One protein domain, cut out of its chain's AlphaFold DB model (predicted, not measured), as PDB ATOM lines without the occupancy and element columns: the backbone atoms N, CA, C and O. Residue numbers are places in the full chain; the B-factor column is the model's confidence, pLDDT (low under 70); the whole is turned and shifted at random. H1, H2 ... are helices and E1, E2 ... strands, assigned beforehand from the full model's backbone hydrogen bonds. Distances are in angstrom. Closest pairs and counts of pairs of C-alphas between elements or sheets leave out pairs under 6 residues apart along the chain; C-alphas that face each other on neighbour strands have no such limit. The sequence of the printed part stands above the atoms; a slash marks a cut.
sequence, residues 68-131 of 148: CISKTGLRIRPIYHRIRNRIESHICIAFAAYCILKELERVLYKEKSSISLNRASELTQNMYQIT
ATOM      1  N   CYS A  68     -33.428   6.136  38.079       65.25
ATOM      2  CA  CYS A  68     -33.487   6.039  39.534       65.25
ATOM      3  C   CYS A  68     -32.274   6.724  40.184       65.25
ATOM      4  O   CYS A  68     -32.452   7.605  41.022       65.25
ATOM      5  N   ILE A  69     -31.058   6.416  39.716       65.19
ATOM      6  CA  ILE A  69     -29.801   7.047  40.161       65.19
ATOM      7  C   ILE A  69     -29.808   8.554  39.882       65.19
ATOM      8  O   ILE A  69     -29.359   9.339  40.712       65.19
ATOM      9  N   SER A  70     -30.355   8.984  38.746       59.97
ATOM     10  CA  SER A  70     -30.498  10.404  38.420       59.97
ATOM     11  C   SER A  70     -31.382  11.138  39.439       59.97
ATOM     12  O   SER A  70     -31.024  12.207  39.936       59.97
ATOM     13  N   LYS A  71     -32.499  10.518  39.842       60.75
ATOM     14  CA  LYS A  71     -33.435  11.084  40.825       60.75
ATOM     15  C   LYS A  71     -32.893  11.083  42.257       60.75
ATOM     16  O   LYS A  71     -33.151  12.043  42.983       60.75
ATOM     17  N   THR A  72     -32.200  10.027  42.683       60.59
ATOM     18  CA  THR A  72     -31.764   9.852  44.083       60.59
ATOM     19  C   THR A  72     -30.303  10.223  44.314       60.59
ATOM     20  O   THR A  72     -30.019  10.952  45.258       60.59
ATOM     21  N   GLY A  73     -29.392   9.782  43.446       58.53
ATOM     22  CA  GLY A  73     -27.953  10.043  43.540       58.53
ATOM     23  C   GLY A  73     -27.574  11.433  43.037       58.53
ATOM     24  O   GLY A  73     -27.036  12.238  43.789       58.53
ATOM     25  N   LEU A  74     -27.924  11.759  41.789       59.38
ATOM     26  CA  LEU A  74     -27.648  13.085  41.208       59.38
ATOM     27  C   LEU A  74     -28.663  14.157  41.651       59.38
ATOM     28  O   LEU A  74     -28.478  15.337  41.364       59.38
ATOM     29  N   ARG A  75     -29.737  13.760  42.356       62.28
ATOM     30  CA  ARG A  75     -30.835  14.631  42.829       62.28
ATOM     31  C   ARG A  75     -31.457  15.491  41.722       62.28
ATOM     32  O   ARG A  75     -32.062  16.530  41.999       62.28
ATOM     33  N   ILE A  76     -31.363  15.040  40.475       61.06
ATOM     34  CA  ILE A  76     -31.972  15.670  39.311       61.06
ATOM     35  C   ILE A  76     -33.461  15.333  39.384       61.06
ATOM     36  O   ILE A  76     -33.950  14.344  38.838       61.06
ATOM     37  N   ARG A  77     -34.210  16.109  40.173       57.22
ATOM     38  CA  ARG A  77     -35.663  15.963  40.211       57.22
ATOM     39  C   ARG A  77     -36.218  16.414  38.862       57.22
ATOM     40  O   ARG A  77     -35.828  17.484  38.390       57.22
ATOM     41  N   PRO A  78     -37.163  15.665  38.271       55.84
ATOM     42  CA  PRO A  78     -37.948  16.184  37.170       55.84
ATOM     43  C   PRO A  78     -38.716  17.394  37.697       55.84
ATOM     44  O   PRO A  78     -39.679  17.265  38.450       55.84
ATOM     45  N   ILE A  79     -38.259  18.587  37.339       57.56
ATOM     46  CA  ILE A  79     -39.109  19.769  37.390       57.56
ATOM     47  C   ILE A  79     -40.143  19.519  36.290       57.56
ATOM     48  O   ILE A  79     -39.776  19.033  35.219       57.56
ATOM     49  N   TYR A  80     -41.430  19.742  36.556       56.47
ATOM     50  CA  TYR A  80     -42.502  19.518  35.582       56.47
ATOM     51  C   TYR A  80     -42.340  20.468  34.384       56.47
ATOM     52  O   TYR A  80     -42.980  21.515  34.287       56.47
ATOM     53  N   HIS A  81     -41.434  20.125  33.475       59.19
ATOM     54  CA  HIS A  81     -41.142  20.877  32.276       59.19
ATOM     55  C   HIS A  81     -42.251  20.586  31.275       59.19
ATOM     56  O   HIS A  81     -42.389  19.471  30.790       59.19
ATOM     57  N   ARG A  82     -43.068  21.596  30.986       66.00
ATOM     58  CA  ARG A  82     -44.129  21.506  29.970       66.00
ATOM     59  C   ARG A  82     -43.639  21.898  28.573       66.00
ATOM     60  O   ARG A  82     -44.304  21.623  27.586       66.00
ATOM     61  N   ILE A  83     -42.477  22.552  28.498       77.56
ATOM     62  CA  ILE A  83     -41.890  23.079  27.262       77.56
ATOM     63  C   ILE A  83     -40.835  22.100  26.755       77.56
ATOM     64  O   ILE A  83     -39.880  21.805  27.476       77.56
ATOM     65  N   ARG A  84     -40.986  21.667  25.500       79.25
ATOM     66  CA  ARG A  84     -40.141  20.665  24.835       79.25
ATOM     67  C   ARG A  84     -38.640  20.917  25.004       79.25
ATOM     68  O   ARG A  84     -37.949  20.048  25.518       79.25
ATOM     69  N   ASN A  85     -38.163  22.126  24.705       80.06
ATOM     70  CA  ASN A  85     -36.735  22.451  24.801       80.06
ATOM     71  C   ASN A  85     -36.166  22.226  26.210       80.06
ATOM     72  O   ASN A  85     -35.053  21.737  26.355       80.06
ATOM     73  N   ARG A  86     -36.929  22.533  27.271       76.12
ATOM     74  CA  ARG A  86     -36.452  22.316  28.646       76.12
ATOM     75  C   ARG A  86     -36.406  20.839  29.024       76.12
ATOM     76  O   ARG A  86     -35.523  20.445  29.777       76.12
ATOM     77  N   ILE A  87     -37.324  20.034  28.489       74.94
ATOM     78  CA  ILE A  87     -37.294  18.575  28.643       74.94
ATOM     79  C   ILE A  87     -36.024  18.028  27.985       74.94
ATOM     80  O   ILE A  87     -35.265  17.311  28.629       74.94
ATOM     81  N   GLU A  88     -35.759  18.422  26.738       78.19
ATOM     82  CA  GLU A  88     -34.598  17.965  25.968       78.19
ATOM     83  C   GLU A  88     -33.273  18.364  26.638       78.19
ATOM     84  O   GLU A  88     -32.418  17.505  26.864       78.19
ATOM     85  N   SER A  89     -33.118  19.626  27.054       80.06
ATOM     86  CA  SER A  89     -31.911  20.077  27.762       80.06
ATOM     87  C   SER A  89     -31.712  19.357  29.098       80.06
ATOM     88  O   SER A  89     -30.594  18.964  29.424       80.06
ATOM     89  N   HIS A  90     -32.784  19.150  29.870       75.06
ATOM     90  CA  HIS A  90     -32.701  18.447  31.149       75.06
ATOM     91  C   HIS A  90     -32.289  16.982  30.972       75.06
ATOM     92  O   HIS A  90     -31.416  16.504  31.693       75.06
ATOM     93  N   ILE A  91     -32.871  16.287  29.987       77.12
ATOM     94  CA  ILE A  91     -32.490  14.912  29.639       77.12
ATOM     95  C   ILE A  91     -31.024  14.864  29.204       77.12
ATOM     96  O   ILE A  91     -30.293  13.991  29.660       77.12
ATOM     97  N   CYS A  92     -30.578  15.813  28.379       81.88
ATOM     98  CA  CYS A  92     -29.198  15.874  27.905       81.88
ATOM     99  C   CYS A  92     -28.196  16.031  29.061       81.88
ATOM    100  O   CYS A  92     -27.255  15.245  29.170       81.88
ATOM    101  N   ILE A  93     -28.432  16.984  29.969       80.81
ATOM    102  CA  ILE A  93     -27.558  17.216  31.132       80.81
ATOM    103  C   ILE A  93     -27.564  16.001  32.068       80.81
ATOM    104  O   ILE A  93     -26.506  15.555  32.512       80.81
ATOM    105  N   ALA A  94     -28.741  15.432  32.344       75.56
ATOM    106  CA  ALA A  94     -28.863  14.245  33.187       75.56
ATOM    107  C   ALA A  94     -28.135  13.035  32.588       75.56
ATOM    108  O   ALA A  94     -27.477  12.287  33.311       75.56
ATOM    109  N   PHE A  95     -28.224  12.863  31.269       79.69
ATOM    110  CA  PHE A  95     -27.532  11.804  30.550       79.69
ATOM    111  C   PHE A  95     -26.013  11.997  30.587       79.69
ATOM    112  O   PHE A  95     -25.297  11.059  30.923       79.69
ATOM    113  N   ALA A  96     -25.519  13.214  30.344       84.62
ATOM    114  CA  ALA A  96     -24.092  13.523  30.431       84.62
ATOM    115  C   ALA A  96     -23.526  13.247  31.836       84.62
ATOM    116  O   ALA A  96     -22.493  12.590  31.973       84.62
ATOM    117  N   ALA A  97     -24.234  13.673  32.887       82.12
ATOM    118  CA  ALA A  97     -23.849  13.391  34.268       82.12
ATOM    119  C   ALA A  97     -23.833  11.880  34.567       82.12
ATOM    120  O   ALA A  97     -22.908  11.380  35.209       82.12
ATOM    121  N   TYR A  98     -24.821  11.135  34.060       81.06
ATOM    122  CA  TYR A  98     -24.855   9.680  34.182       81.06
ATOM    123  C   TYR A  98     -23.693   8.999  33.445       81.06
ATOM    124  O   TYR A  98     -23.095   8.080  33.997       81.06
ATOM    125  N   CYS A  99     -23.331   9.455  32.243       85.12
ATOM    126  CA  CYS A  99     -22.185   8.925  31.502       85.12
ATOM    127  C   CYS A  99     -20.880   9.066  32.294       85.12
ATOM    128  O   CYS A  99     -20.131   8.099  32.393       85.12
ATOM    129  N   ILE A 100     -20.638  10.231  32.906       86.19
ATOM    130  CA  ILE A 100     -19.456  10.461  33.753       86.19
ATOM    131  C   ILE A 100     -19.458   9.503  34.948       86.19
ATOM    132  O   ILE A 100     -18.454   8.855  35.236       86.19
ATOM    133  N   LEU A 101     -20.602   9.374  35.622       84.19
ATOM    134  CA  LEU A 101     -20.753   8.484  36.769       84.19
ATOM    135  C   LEU A 101     -20.527   7.010  36.387       84.19
ATOM    136  O   LEU A 101     -19.881   6.261  37.119       84.19
ATOM    137  N   LYS A 102     -21.038   6.588  35.226       85.19
ATOM    138  CA  LYS A 102     -20.876   5.225  34.714       85.19
ATOM    139  C   LYS A 102     -19.435   4.936  34.306       85.19
ATOM    140  O   LYS A 102     -18.944   3.832  34.529       85.19
ATOM    141  N   GLU A 103     -18.755   5.927  33.746       89.31
ATOM    142  CA  GLU A 103     -17.341   5.822  33.413       89.31
ATOM    143  C   GLU A 103     -16.476   5.718  34.673       89.31
ATOM    144  O   GLU A 103     -15.587   4.872  34.733       89.31
ATOM    145  N   LEU A 104     -16.795   6.485  35.720       87.44
ATOM    146  CA  LEU A 104     -16.145   6.348  37.024       87.44
ATOM    147  C   LEU A 104     -16.321   4.931  37.595       87.44
ATOM    148  O   LEU A 104     -15.348   4.330  38.046       87.44
ATOM    149  N   GLU A 105     -17.529   4.362  37.519       87.62
ATOM    150  CA  GLU A 105     -17.793   2.974  37.930       87.62
ATOM    151  C   GLU A 105     -16.922   1.978  37.148       87.62
ATOM    152  O   GLU A 105     -16.312   1.078  37.729       87.62
ATOM    153  N   ARG A 106     -16.824   2.166  35.826       90.75
ATOM    154  CA  ARG A 106     -16.017   1.323  34.934       90.75
ATOM    155  C   ARG A 106     -14.530   1.389  35.278       90.75
ATOM    156  O   ARG A 106     -13.869   0.350  35.297       90.75
ATOM    157  N   VAL A 107     -14.005   2.585  35.547       91.06
ATOM    158  CA  VAL A 107     -12.600   2.792  35.931       91.06
ATOM    159  C   VAL A 107     -12.310   2.150  37.286       91.06
ATOM    160  O   VAL A 107     -11.356   1.386  37.390       91.06
ATOM    161  N   LEU A 108     -13.160   2.365  38.297       89.50
ATOM    162  CA  LEU A 108     -13.000   1.739  39.618       89.50
ATOM    163  C   LEU A 108     -12.991   0.210  39.531       89.50
ATOM    164  O   LEU A 108     -12.167  -0.438  40.176       89.50
ATOM    165  N   TYR A 109     -13.870  -0.362  38.702       89.06
ATOM    166  CA  TYR A 109     -13.913  -1.802  38.461       89.06
ATOM    167  C   TYR A 109     -12.639  -2.313  37.778       89.06
ATOM    168  O   TYR A 109     -12.074  -3.323  38.197       89.06
ATOM    169  N   LYS A 110     -12.155  -1.602  36.750       91.69
ATOM    170  CA  LYS A 110     -10.926  -1.958  36.027       91.69
ATOM    171  C   LYS A 110      -9.701  -1.957  36.947       91.69
ATOM    172  O   LYS A 110      -8.895  -2.879  36.880       91.69
ATOM    173  N   GLU A 111      -9.605  -0.965  37.827       90.81
ATOM    174  CA  GLU A 111      -8.519  -0.826  38.805       90.81
ATOM    175  C   GLU A 111      -8.714  -1.708  40.057       90.81
ATOM    176  O   GLU A 111      -7.915  -1.645  40.988       90.81
ATOM    177  N   LYS A 112      -9.769  -2.542  40.097       89.44
ATOM    178  CA  LYS A 112     -10.124  -3.420  41.229       89.44
ATOM    179  C   LYS A 112     -10.204  -2.674  42.568       89.44
ATOM    180  O   LYS A 112      -9.839  -3.208  43.615       89.44
ATOM    181  N   SER A 113     -10.675  -1.431  42.533       84.44
ATOM    182  CA  SER A 113     -10.799  -0.595  43.723       84.44
ATOM    183  C   SER A 113     -11.917  -1.103  44.639       84.44
ATOM    184  O   SER A 113     -12.991  -1.477  44.173       84.44
ATOM    185  N   SER A 114     -11.689  -1.075  45.953       85.38
ATOM    186  CA  SER A 114     -12.709  -1.357  46.975       85.38
ATOM    187  C   SER A 114     -13.597  -0.144  47.290       85.38
ATOM    188  O   SER A 114     -14.505  -0.231  48.118       85.38
ATOM    189  N   ILE A 115     -13.332   1.000  46.655       85.06
ATOM    190  CA  ILE A 115     -14.009   2.267  46.930       85.06
ATOM    191  C   ILE A 115     -15.382   2.277  46.247       85.06
ATOM    192  O   ILE A 115     -15.512   1.987  45.058       85.06
ATOM    193  N   SER A 116     -16.420   2.650  47.000       84.75
ATOM    194  CA  SER A 116     -17.769   2.811  46.451       84.75
ATOM    195  C   SER A 116     -17.863   4.047  45.553       84.75
ATOM    196  O   SER A 116     -17.167   5.041  45.752       84.75
ATOM    197  N   LEU A 117     -18.783   4.025  44.589       82.31
ATOM    198  CA  LEU A 117     -18.994   5.125  43.643       82.31
ATOM    199  C   LEU A 117     -19.272   6.476  44.330       82.31
ATOM    200  O   LEU A 117     -18.764   7.515  43.908       82.31
ATOM    201  N   ASN A 118     -20.047   6.452  45.418       80.38
ATOM    202  CA  ASN A 118     -20.341   7.640  46.221       80.38
ATOM    203  C   ASN A 118     -19.082   8.155  46.913       80.38
ATOM    204  O   ASN A 118     -18.797   9.346  46.848       80.38
ATOM    205  N   ARG A 119     -18.286   7.255  47.503       81.50
ATOM    206  CA  ARG A 119     -17.034   7.640  48.152       81.50
ATOM    207  C   ARG A 119     -16.037   8.207  47.145       81.50
ATOM    208  O   ARG A 119     -15.419   9.223  47.421       81.50
ATOM    209  N   ALA A 120     -15.921   7.610  45.962       84.38
ATOM    210  CA  ALA A 120     -15.100   8.156  44.886       84.38
ATOM    211  C   ALA A 120     -15.568   9.560  44.464       84.38
ATOM    212  O   ALA A 120     -14.739  10.440  44.261       84.38
ATOM    213  N   SER A 121     -16.881   9.787  44.403       80.56
ATOM    214  CA  SER A 121     -17.456  11.099  44.078       80.56
ATOM    215  C   SER A 121     -17.224  12.151  45.174       80.56
ATOM    216  O   SER A 121     -17.049  13.324  44.870       80.56
ATOM    217  N   GLU A 122     -17.202  11.761  46.450       80.44
ATOM    218  CA  GLU A 122     -16.815  12.656  47.554       80.44
ATOM    219  C   GLU A 122     -15.327  13.012  47.492       80.44
ATOM    220  O   GLU A 122     -14.942  14.164  47.678       80.44
ATOM    221  N   LEU A 123     -14.475  12.023  47.208       81.38
ATOM    222  CA  LEU A 123     -13.032  12.231  47.114       81.38
ATOM    223  C   LEU A 123     -12.691  13.219  45.996       81.38
ATOM    224  O   LEU A 123     -11.853  14.090  46.206       81.38
ATOM    225  N   THR A 124     -13.371  13.142  44.847       78.75
ATOM    226  CA  THR A 124     -13.144  14.081  43.739       78.75
ATOM    227  C   THR A 124     -13.557  15.515  44.066       78.75
ATOM    228  O   THR A 124     -12.950  16.434  43.524       78.75
ATOM    229  N   GLN A 125     -14.512  15.744  44.976       74.94
ATOM    230  CA  GLN A 125     -14.855  17.099  45.440       74.94
ATOM    231  C   GLN A 125     -13.737  17.737  46.277       74.94
ATOM    232  O   GLN A 125     -13.583  18.956  46.269       74.94
ATOM    233  N   ASN A 126     -12.945  16.916  46.969       73.00
ATOM    234  CA  ASN A 126     -11.883  17.358  47.875       73.00
ATOM    235  C   ASN A 126     -10.473  17.218  47.276       73.00
ATOM    236  O   ASN A 126      -9.479  17.466  47.963       73.00
ATOM    237  N   MET A 127     -10.364  16.802  46.011       77.25
ATOM    238  CA  MET A 127      -9.097  16.730  45.289       77.25
ATOM    239  C   MET A 127      -8.780  18.091  44.674       77.25
ATOM    240  O   MET A 127      -9.405  18.514  43.703       77.25
ATOM    241  N   TYR A 128      -7.760  18.757  45.209       75.88
ATOM    242  CA  TYR A 128      -7.253  20.015  44.669       75.88
ATOM    243  C   TYR A 128      -5.906  19.775  43.992       75.88
ATOM    244  O   TYR A 128      -5.071  19.031  44.493       75.88
ATOM    245  N   GLN A 129      -5.656  20.423  42.858       80.75
ATOM    246  CA  GLN A 129      -4.343  20.415  42.216       80.75
ATOM    247  C   GLN A 129      -3.717  21.799  42.353       80.75
ATOM    248  O   GLN A 129      -4.284  22.778  41.875       80.75
ATOM    249  N   ILE A 130      -2.534  21.881  42.965       81.75
ATOM    250  CA  ILE A 130      -1.730  23.103  42.925       81.75
ATOM    251  C   ILE A 130      -0.715  22.965  41.800       81.75
ATOM    252  O   ILE A 130       0.082  22.024  41.770       81.75
ATOM    253  N   THR A 131      -0.734  23.935  40.894       80.31
ATOM    254  CA  THR A 131       0.277  24.103  39.855       80.31
ATOM    255  C   THR A 131       1.151  25.280  40.255       80.31
ATOM    256  O   THR A 131       0.645  26.384  40.436       80.31
TER     257      THR A 131
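AT A GLANCE: This is residues 68 to 131 of the 148 residues of the protein "DDE_Tnp_1 domain-containing protein" of Bacteroidales bacterium (UniProt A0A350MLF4). One long straight helix, H2, makes the longest axis, and two short helices sit on the same side of it: H1 near its middle, and H3 set crosswise near its last turns. From the far part of H3 the chain runs on into strand E1, and residues 122 to 131 stick out free as an arm away from the long helix. The printed part has 64 residues with three named helices and one named strand, in the order H1, H2, H3, E1; the class is mostly helix, and E1 pairs with no named strand. The whole is loose, with a radius of gyration of the C-alphas of 14.8 A, and the C-alphas span 42 by 29 by 16 A, only just flat.

HOW THE PARTS SIT: H1, residues 68 to 72, is close to but not clearly touching H2, residues 84 to 110, with 2 pairs of C-alphas within 8 A; the closest C-alphas are those of Ser 70 and Ala 94, 6.7 A apart. H2 touches H3, residues 117 to 125, with its residues 101 to 108 alone. The closest C-alphas of these two are those of Glu 105 and Leu 117, 6.2 A apart, and their lines are about perpendicular, at 79 degrees. H3 and E1, residues 127 to 131, meet only through their link. H1 is apart from H3 and from E1, and H2 is apart from E1. In H1 and H2 every O i to N i+4 pair is within hydrogen-bond range; in H3 4 of 5 are.

IN THESE COORDINATES: H1 runs from Cys 68, with its C-alpha at (-33.487, 6.039, 39.534), to Thr 72. H2 runs from Arg 84, with its C-alpha at (-40.141, 20.665, 24.835), to Lys 110, and is 38.6 A long from first to last C-alpha. H3 runs from Leu 117 to Gln 125 and is 12.8 A long. E1 runs from Met 127 to Thr 131, is 13.1 A long, and ends with its C-alpha at (0.277, 24.103, 39.855).

THE WHOLE: The two C-alphas farthest apart are those of Arg 82 and Thr 131, at 45.6 A. Without residues 122 to 131 the body has 54 residues and spans 44 by 16 by 13 A. The printed part has no cut. The link from H1 to H2, 11 residues, is long; the one from H2 to H3, 6 residues, is short, and the one from H3 to E1, 1 residue, is tight. The mean pLDDT of the printed part is 77.2, and residues 68 to 82 are under 70.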